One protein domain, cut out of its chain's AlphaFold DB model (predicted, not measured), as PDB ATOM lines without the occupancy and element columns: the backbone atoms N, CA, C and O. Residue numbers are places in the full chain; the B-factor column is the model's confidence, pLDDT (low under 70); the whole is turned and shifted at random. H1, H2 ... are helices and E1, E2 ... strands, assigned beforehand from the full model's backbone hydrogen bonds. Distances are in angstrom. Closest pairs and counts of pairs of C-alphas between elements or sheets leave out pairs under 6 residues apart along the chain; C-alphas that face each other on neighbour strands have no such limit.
ATOM      1  N   LEU A  15     103.641  83.270  73.727       90.50
ATOM      2  CA  LEU A  15     102.347  83.209  74.398       90.50
ATOM      3  C   LEU A  15     102.140  81.796  74.932       90.50
ATOM      4  O   LEU A  15     101.890  80.880  74.154       90.50
ATOM      5  N   GLU A  16     102.173  81.663  76.248       91.88
ATOM      6  CA  GLU A  16     101.947  80.410  76.953       91.88
ATOM      7  C   GLU A  16     100.546  80.375  77.562       91.88
ATOM      8  O   GLU A  16      99.908  81.408  77.817       91.88
ATOM      9  N   ASN A  17     100.062  79.164  77.817       90.31
ATOM     10  CA  ASN A  17      98.785  78.937  78.467       90.31
ATOM     11  C   ASN A  17      98.847  77.793  79.474       90.31
ATOM     12  O   ASN A  17      99.682  76.900  79.409       90.31
ATOM     13  N   ASP A  18      97.912  77.826  80.417       88.00
ATOM     14  CA  ASP A  18      97.709  76.739  81.372       88.00
ATOM     15  C   ASP A  18      97.220  75.461  80.662       88.00
ATOM     16  O   ASP A  18      96.683  75.550  79.555       88.00
ATOM     17  N   GLU A  19      97.336  74.293  81.301       82.62
ATOM     18  CA  GLU A  19      96.901  72.989  80.761       82.62
ATOM     19  C   GLU A  19      95.432  72.993  80.307       82.62
ATOM     20  O   GLU A  19      95.051  72.306  79.360       82.62
ATOM     21  N   LEU A  20      94.601  73.818  80.952       79.56
ATOM     22  CA  LEU A  20      93.187  73.984  80.612       79.56
ATOM     23  C   LEU A  20      92.926  75.018  79.503       79.56
ATOM     24  O   LEU A  20      91.779  75.196  79.087       79.56
ATOM     25  N   GLY A  21      93.950  75.762  79.075       79.19
ATOM     26  CA  GLY A  21      93.843  76.848  78.097       79.19
ATOM     27  C   GLY A  21      92.903  77.981  78.530       79.19
ATOM     28  O   GLY A  21      92.295  78.663  77.704       79.19
ATOM     29  N   MET A  22      92.736  78.161  79.842       82.31
ATOM     30  CA  MET A  22      91.895  79.214  80.425       82.31
ATOM     31  C   MET A  22      92.684  80.475  80.764       82.31
ATOM     32  O   MET A  22      92.142  81.577  80.695       82.31
ATOM     33  N   LYS A  23      93.952  80.310  81.146       88.94
ATOM     34  CA  LYS A  23      94.855  81.395  81.530       88.94
ATOM     35  C   LYS A  23      95.994  81.474  80.533       88.94
ATOM     36  O   LYS A  23      96.559  80.436  80.203       88.94
ATOM     37  N   TYR A  24      96.337  82.689  80.137       90.88
ATOM     38  CA  TYR A  24      97.406  82.985  79.191       90.88
ATOM     39  C   TYR A  24      98.388  83.977  79.800       90.88
ATOM     40  O   TYR A  24      97.997  84.807  80.628       90.88
ATOM     41  N   TRP A  25      99.652  83.890  79.402       93.44
ATOM     42  CA  TRP A  25     100.690  84.857  79.750       93.44
ATOM     43  C   TRP A  25     101.766  84.888  78.665       93.44
ATOM     44  O   TRP A  25     101.954  83.913  77.943       93.44
ATOM     45  N   TYR A  26     102.473  86.006  78.550       94.00
ATOM     46  CA  TYR A  26     103.702  86.068  77.769       94.00
ATOM     47  C   TYR A  26     104.885  85.663  78.641       94.00
ATOM     48  O   TYR A  26     104.943  86.054  79.809       94.00
ATOM     49  N   GLU A  27     105.819  84.907  78.075       94.75
ATOM     50  CA  GLU A  27     107.058  84.493  78.731       94.75
ATOM     51  C   GLU A  27     108.265  84.695  77.802       94.75
ATOM     52  O   GLU A  27     108.203  84.403  76.609       94.75
ATOM     53  N   CYS A  28     109.374  85.219  78.331       94.44
ATOM     54  CA  CYS A  28     110.643  85.273  77.612       94.44
ATOM     55  C   CYS A  28     111.272  83.872  77.601       94.44
ATOM     56  O   CYS A  28     111.566  83.360  78.685       94.44
ATOM     57  N   PRO A  29     111.578  83.296  76.426       92.56
ATOM     58  CA  PRO A  29     112.166  81.959  76.342       92.56
ATOM     59  C   PRO A  29     113.577  81.862  76.950       92.56
ATOM     60  O   PRO A  29     114.000  80.776  77.325       92.56
ATOM     61  N   GLU A  30     114.295  82.982  77.082       92.94
ATOM     62  CA  GLU A  30     115.685  82.990  77.562       92.94
ATOM     63  C   GLU A  30     115.797  83.207  79.077       92.94
ATOM     64  O   GLU A  30     116.530  82.500  79.764       92.94
ATOM     65  N   CYS A  31     115.088  84.201  79.624       91.56
ATOM     66  CA  CYS A  31     115.201  84.569  81.042       91.56
ATOM     67  C   CYS A  31     114.010  84.143  81.905       91.56
ATOM     68  O   CYS A  31     114.049  84.352  83.120       91.56
ATOM     69  N   GLY A  32     112.944  83.598  81.309       89.69
ATOM     70  CA  GLY A  32     111.724  83.202  82.021       89.69
ATOM     71  C   GLY A  32     110.925  84.375  82.603       89.69
ATOM     72  O   GLY A  32     110.072  84.181  83.472       89.69
ATOM     73  N   GLU A  33     111.208  85.612  82.175       91.75
ATOM     74  CA  GLU A  33     110.405  86.774  82.556       91.75
ATOM     75  C   GLU A  33     108.999  86.633  81.982       91.75
ATOM     76  O   GLU A  33     108.846  86.327  80.805       91.75
ATOM     77  N   LYS A  34     107.976  86.862  82.805       92.94
ATOM     78  CA  LYS A  34     106.583  86.618  82.427       92.94
ATOM     79  C   LYS A  34     105.642  87.738  82.833       92.94
ATOM     80  O   LYS A  34     105.880  88.449  83.817       92.94
ATOM     81  N   THR A  35     104.551  87.863  82.089       91.19
ATOM     82  CA  THR A  35     103.442  88.754  82.442       91.19
ATOM     83  C   THR A  35     102.567  88.166  83.544       91.19
ATOM     84  O   THR A  35     102.729  87.015  83.968       91.19
ATOM     85  N   ILE A  36     101.580  88.938  83.997       90.62
ATOM     86  CA  ILE A  36     100.450  88.401  84.743       90.62
ATOM     87  C   ILE A  36      99.729  87.342  83.909       90.62
ATOM     88  O   ILE A  36      99.715  87.364  82.676       90.62
ATOM     89  N   LYS A  37      99.092  86.413  84.619       90.44
ATOM     90  CA  LYS A  37      98.201  85.431  84.012       90.44
ATOM     91  C   LYS A  37      96.834  86.070  83.813       90.44
ATOM     92  O   LYS A  37      96.185  86.437  84.791       90.44
ATOM     93  N   VAL A  38      96.386  86.164  82.566       88.38
ATOM     94  CA  VAL A  38      95.063  86.691  82.221       88.38
ATOM     95  C   VAL A  38      94.141  85.537  81.865       88.38
ATOM     96  O   VAL A  38      94.482  84.678  81.054       88.38
ATOM     97  N   THR A  39      92.963  85.513  82.481       84.06
ATOM     98  CA  THR A  39      91.923  84.537  82.156       84.06
ATOM     99  C   THR A  39      91.122  85.037  80.961       84.06
ATOM    100  O   THR A  39      90.587  86.146  81.003       84.06
ATOM    101  N   SER A  40      91.009  84.224  79.913       78.44
ATOM    102  CA  SER A  40      90.162  84.563  78.769       78.44
ATOM    103  C   SER A  40      88.699  84.285  79.096       78.44
ATOM    104  O   SER A  40      88.376  83.241  79.664       78.44
ATOM    105  N   ARG A  41      87.801  85.204  78.735       70.62
ATOM    106  CA  ARG A  41      86.355  85.063  78.972       70.62
ATOM    107  C   ARG A  41      85.692  84.086  78.007       70.62
ATOM    108  O   ARG A  41      84.714  83.453  78.392       70.62
ATOM    109  N   THR A  42      86.200  83.952  76.783       65.12
ATOM    110  CA  THR A  42      85.651  83.044  75.763       65.12
ATOM    111  C   THR A  42      86.410  81.725  75.639       65.12
ATOM    112  O   THR A  42      85.989  80.850  74.875       65.12
ATOM    113  N   SER A  43      87.475  81.527  76.426       60.84
ATOM    114  CA  SER A  43      88.190  80.251  76.468       60.84
ATOM    115  C   SER A  43      87.248  79.126  76.875       60.84
ATOM    116  O   SER A  43      86.765  79.059  78.003       60.84
ATOM    117  N   SER A  44      87.019  78.203  75.948       60.72
ATOM    118  CA  SER A  44      86.346  76.940  76.221       60.72
ATOM    119  C   SER A  44      87.386  75.831  76.261       60.72
ATOM    120  O   SER A  44      88.259  75.788  75.399       60.72
ATOM    121  N   VAL A  45      87.239  74.868  77.175       59.59
ATOM    122  CA  VAL A  45      88.147  73.706  77.305       59.59
ATOM    123  C   VAL A  45      88.347  72.963  75.972       59.59
ATOM    124  O   VAL A  45      89.408  72.416  75.705       59.59
ATOM    125  N   LYS A  46      87.339  72.976  75.088       59.94
ATOM    126  CA  LYS A  46      87.403  72.337  73.761       59.94
ATOM    127  C   LYS A  46      88.124  73.160  72.685       59.94
ATOM    128  O   LYS A  46      88.509  72.597  71.664       59.94
ATOM    129  N   ARG A  47      88.229  74.480  72.857       62.66
ATOM    130  CA  ARG A  47      88.864  75.424  71.923       62.66
ATOM    131  C   ARG A  47      89.439  76.588  72.728       62.66
ATOM    132  O   ARG A  47      88.772  77.621  72.836       62.66
ATOM    133  N   PRO A  48      90.635  76.421  73.307       63.91
ATOM    134  CA  PRO A  48      91.291  77.507  74.005       63.91
ATOM    135  C   PRO A  48      91.599  78.596  72.981       63.91
ATOM    136  O   PRO A  48      92.349  78.402  72.024       63.91
ATOM    137  N   ARG A  49      90.898  79.717  73.117       70.31
ATOM    138  CA  ARG A  49      91.104  80.917  72.322       70.31
ATOM    139  C   ARG A  49      91.259  82.058  73.293       70.31
ATOM    140  O   ARG A  49      90.400  82.257  74.145       70.31
ATOM    141  N   ILE A  50      92.361  82.776  73.145       83.75
ATOM    142  CA  ILE A  50      92.545  84.029  73.844       83.75
ATOM    143  C   ILE A  50      91.683  85.105  73.172       83.75
ATOM    144  O   ILE A  50      91.696  85.255  71.949       83.75
ATOM    145  N   ASP A  51      90.916  85.826  73.976       84.25
ATOM    146  CA  ASP A  51      90.156  87.005  73.578       84.25
ATOM    147  C   ASP A  51      91.108  88.141  73.225       84.25
ATOM    148  O   ASP A  51      92.160  88.288  73.852       84.25
ATOM    149  N   GLU A  52      90.707  89.003  72.293       84.44
ATOM    150  CA  GLU A  52      91.499  90.189  71.951       84.44
ATOM    151  C   GLU A  52      91.753  91.063  73.187       84.44
ATOM    152  O   GLU A  52      92.893  91.434  73.425       84.44
ATOM    153  N   GLU A  53      90.762  91.245  74.072       86.44
ATOM    154  CA  GLU A  53      90.945  91.990  75.329       86.44
ATOM    155  C   GLU A  53      92.044  91.385  76.221       86.44
ATOM    156  O   GLU A  53      92.846  92.108  76.817       86.44
ATOM    157  N   ALA A  54      92.091  90.055  76.332       87.50
ATOM    158  CA  ALA A  54      93.112  89.384  77.127       87.50
ATOM    159  C   ALA A  54      94.491  89.523  76.470       87.50
ATOM    160  O   ALA A  54      95.477  89.788  77.154       87.50
ATOM    161  N   LYS A  55      94.550  89.403  75.141       88.19
ATOM    162  CA  LYS A  55      95.778  89.574  74.364       88.19
ATOM    163  C   LYS A  55      96.317  91.005  74.438       88.19
ATOM    164  O   LYS A  55      97.527  91.172  74.598       88.19
ATOM    165  N   ASP A  56      95.454  92.013  74.360       89.75
ATOM    166  CA  ASP A  56      95.828  93.420  74.520       89.75
ATOM    167  C   ASP A  56      96.364  93.675  75.926       89.75
ATOM    168  O   ASP A  56      97.475  94.175  76.052       89.75
ATOM    169  N   LYS A  57      95.674  93.219  76.983       90.50
ATOM    170  CA  LYS A  57      96.163  93.347  78.372       90.50
ATOM    171  C   LYS A  57      97.553  92.747  78.570       90.50
ATOM    172  O   LYS A  57      98.406  93.373  79.194       90.50
ATOM    173  N   LEU A  58      97.778  91.546  78.039       92.19
ATOM    174  CA  LEU A  58      99.083  90.887  78.109       92.19
ATOM    175  C   LEU A  58     100.158  91.672  77.351       92.19
ATOM    176  O   LEU A  58     101.277  91.817  77.837       92.19
ATOM    177  N   SER A  59      99.816  92.182  76.166       91.81
ATOM    178  CA  SER A  59     100.749  92.940  75.329       91.81
ATOM    179  C   SER A  59     101.098  94.285  75.965       91.81
ATOM    180  O   SER A  59     102.265  94.667  75.964       91.81
ATOM    181  N   ASP A  60     100.117  94.979  76.542       92.44
ATOM    182  CA  ASP A  60     100.298  96.269  77.211       92.44
ATOM    183  C   ASP A  60     101.185  96.128  78.453       92.44
ATOM    184  O   ASP A  60     102.156  96.864  78.619       92.44
ATOM    185  N   GLU A  61     100.937  95.106  79.276       92.94
ATOM    186  CA  GLU A  61     101.764  94.844  80.451       92.94
ATOM    187  C   GLU A  61     103.207  94.491  80.072       92.94
ATOM    188  O   GLU A  61     104.154  95.036  80.647       92.94
ATOM    189  N   TRP A  62     103.392  93.610  79.085       92.69
ATOM    190  CA  TRP A  62     104.726  93.266  78.601       92.69
ATOM    191  C   TRP A  62     105.473  94.498  78.089       92.69
ATOM    192  O   TRP A  62     106.628  94.725  78.452       92.69
ATOM    193  N   ASN A  63     104.792  95.317  77.287       91.81
ATOM    194  CA  ASN A  63     105.338  96.539  76.706       91.81
ATOM    195  C   ASN A  63     105.579  97.653  77.733       91.81
ATOM    196  O   ASN A  63     106.336  98.579  77.446       91.81
ATOM    197  N   SER A  64     104.909  97.605  78.884       91.00
ATOM    198  CA  SER A  64     105.141  98.524  79.998       91.00
ATOM    199  C   SER A  64     106.377  98.133  80.805       91.00
ATOM    200  O   SER A  64     107.030  99.009  81.369       91.00
ATOM    201  N   LYS A  65     106.705  96.838  80.856       86.88
ATOM    202  CA  LYS A  65     107.900  96.311  81.533       86.88
ATOM    203  C   LYS A  65     109.169  96.382  80.682       86.88
ATOM    204  O   LYS A  65     110.257  96.422  81.253       86.88
ATOM    205  N   ASN A  66     109.023  96.391  79.355       86.19
ATOM    206  CA  ASN A  66     110.115  96.356  78.379       86.19
ATOM    207  C   ASN A  66     110.182  97.629  77.534       86.19
ATOM    208  O   ASN A  66     111.294  98.177  77.391       86.19
TER     209      ASN A  66
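AT A GLANCE: This is residues 15 to 66 of the 66 residues of an uncharacterized protein of Clostridium intestinale URNW (UniProt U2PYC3). A small hairpin of two strands, E1 and E2, has one helix, H1, packed mainly along E2, and a long link that folds back beside E2 before looping out to H1. The 52 printed residues follow the order E1, E2, H1; the sheet E1 - E2 is antiparallel. The class is mixed, helices and strands, with under half of the residues in named elements. The whole is compact, with a radius of gyration of the C-alphas of 10.9 A, and flat, spanning 32 by 20 by 11 A.

HOW THE PARTS SIT: E1, residues 15 to 17, and E2, residues 23 to 27, form a hairpin, antiparallel at 142 degrees. N 16 and O 25 are within hydrogen-bond range at 2.8 A. Residues 23 to 24 of E2 pair antiparallel with residues 38 to 39. The closest C-alphas of E2 and H1, residues 52 to 65, are those of Trp 25 and Leu 58, 6.5 A apart. E1 and H1 are apart. In H1 every O i to N i+4 pair is within hydrogen-bond range.

IN THESE COORDINATES: E1 begins at C-alpha 15 (102.347, 83.209, 74.398) and measures 6.9 A. E2 measures 12.9 A. H1 measures 20.0 A and ends at C-alpha 65 (107.900, 96.311, 81.533).

THE WHOLE: The C-alphas farthest apart, Lys 46 and Asn 66, are 33.4 A apart. The printed part has no cut. The link E2 to H1 is long, with 24 residues. Residues 42 to 48 have pLDDT under 70.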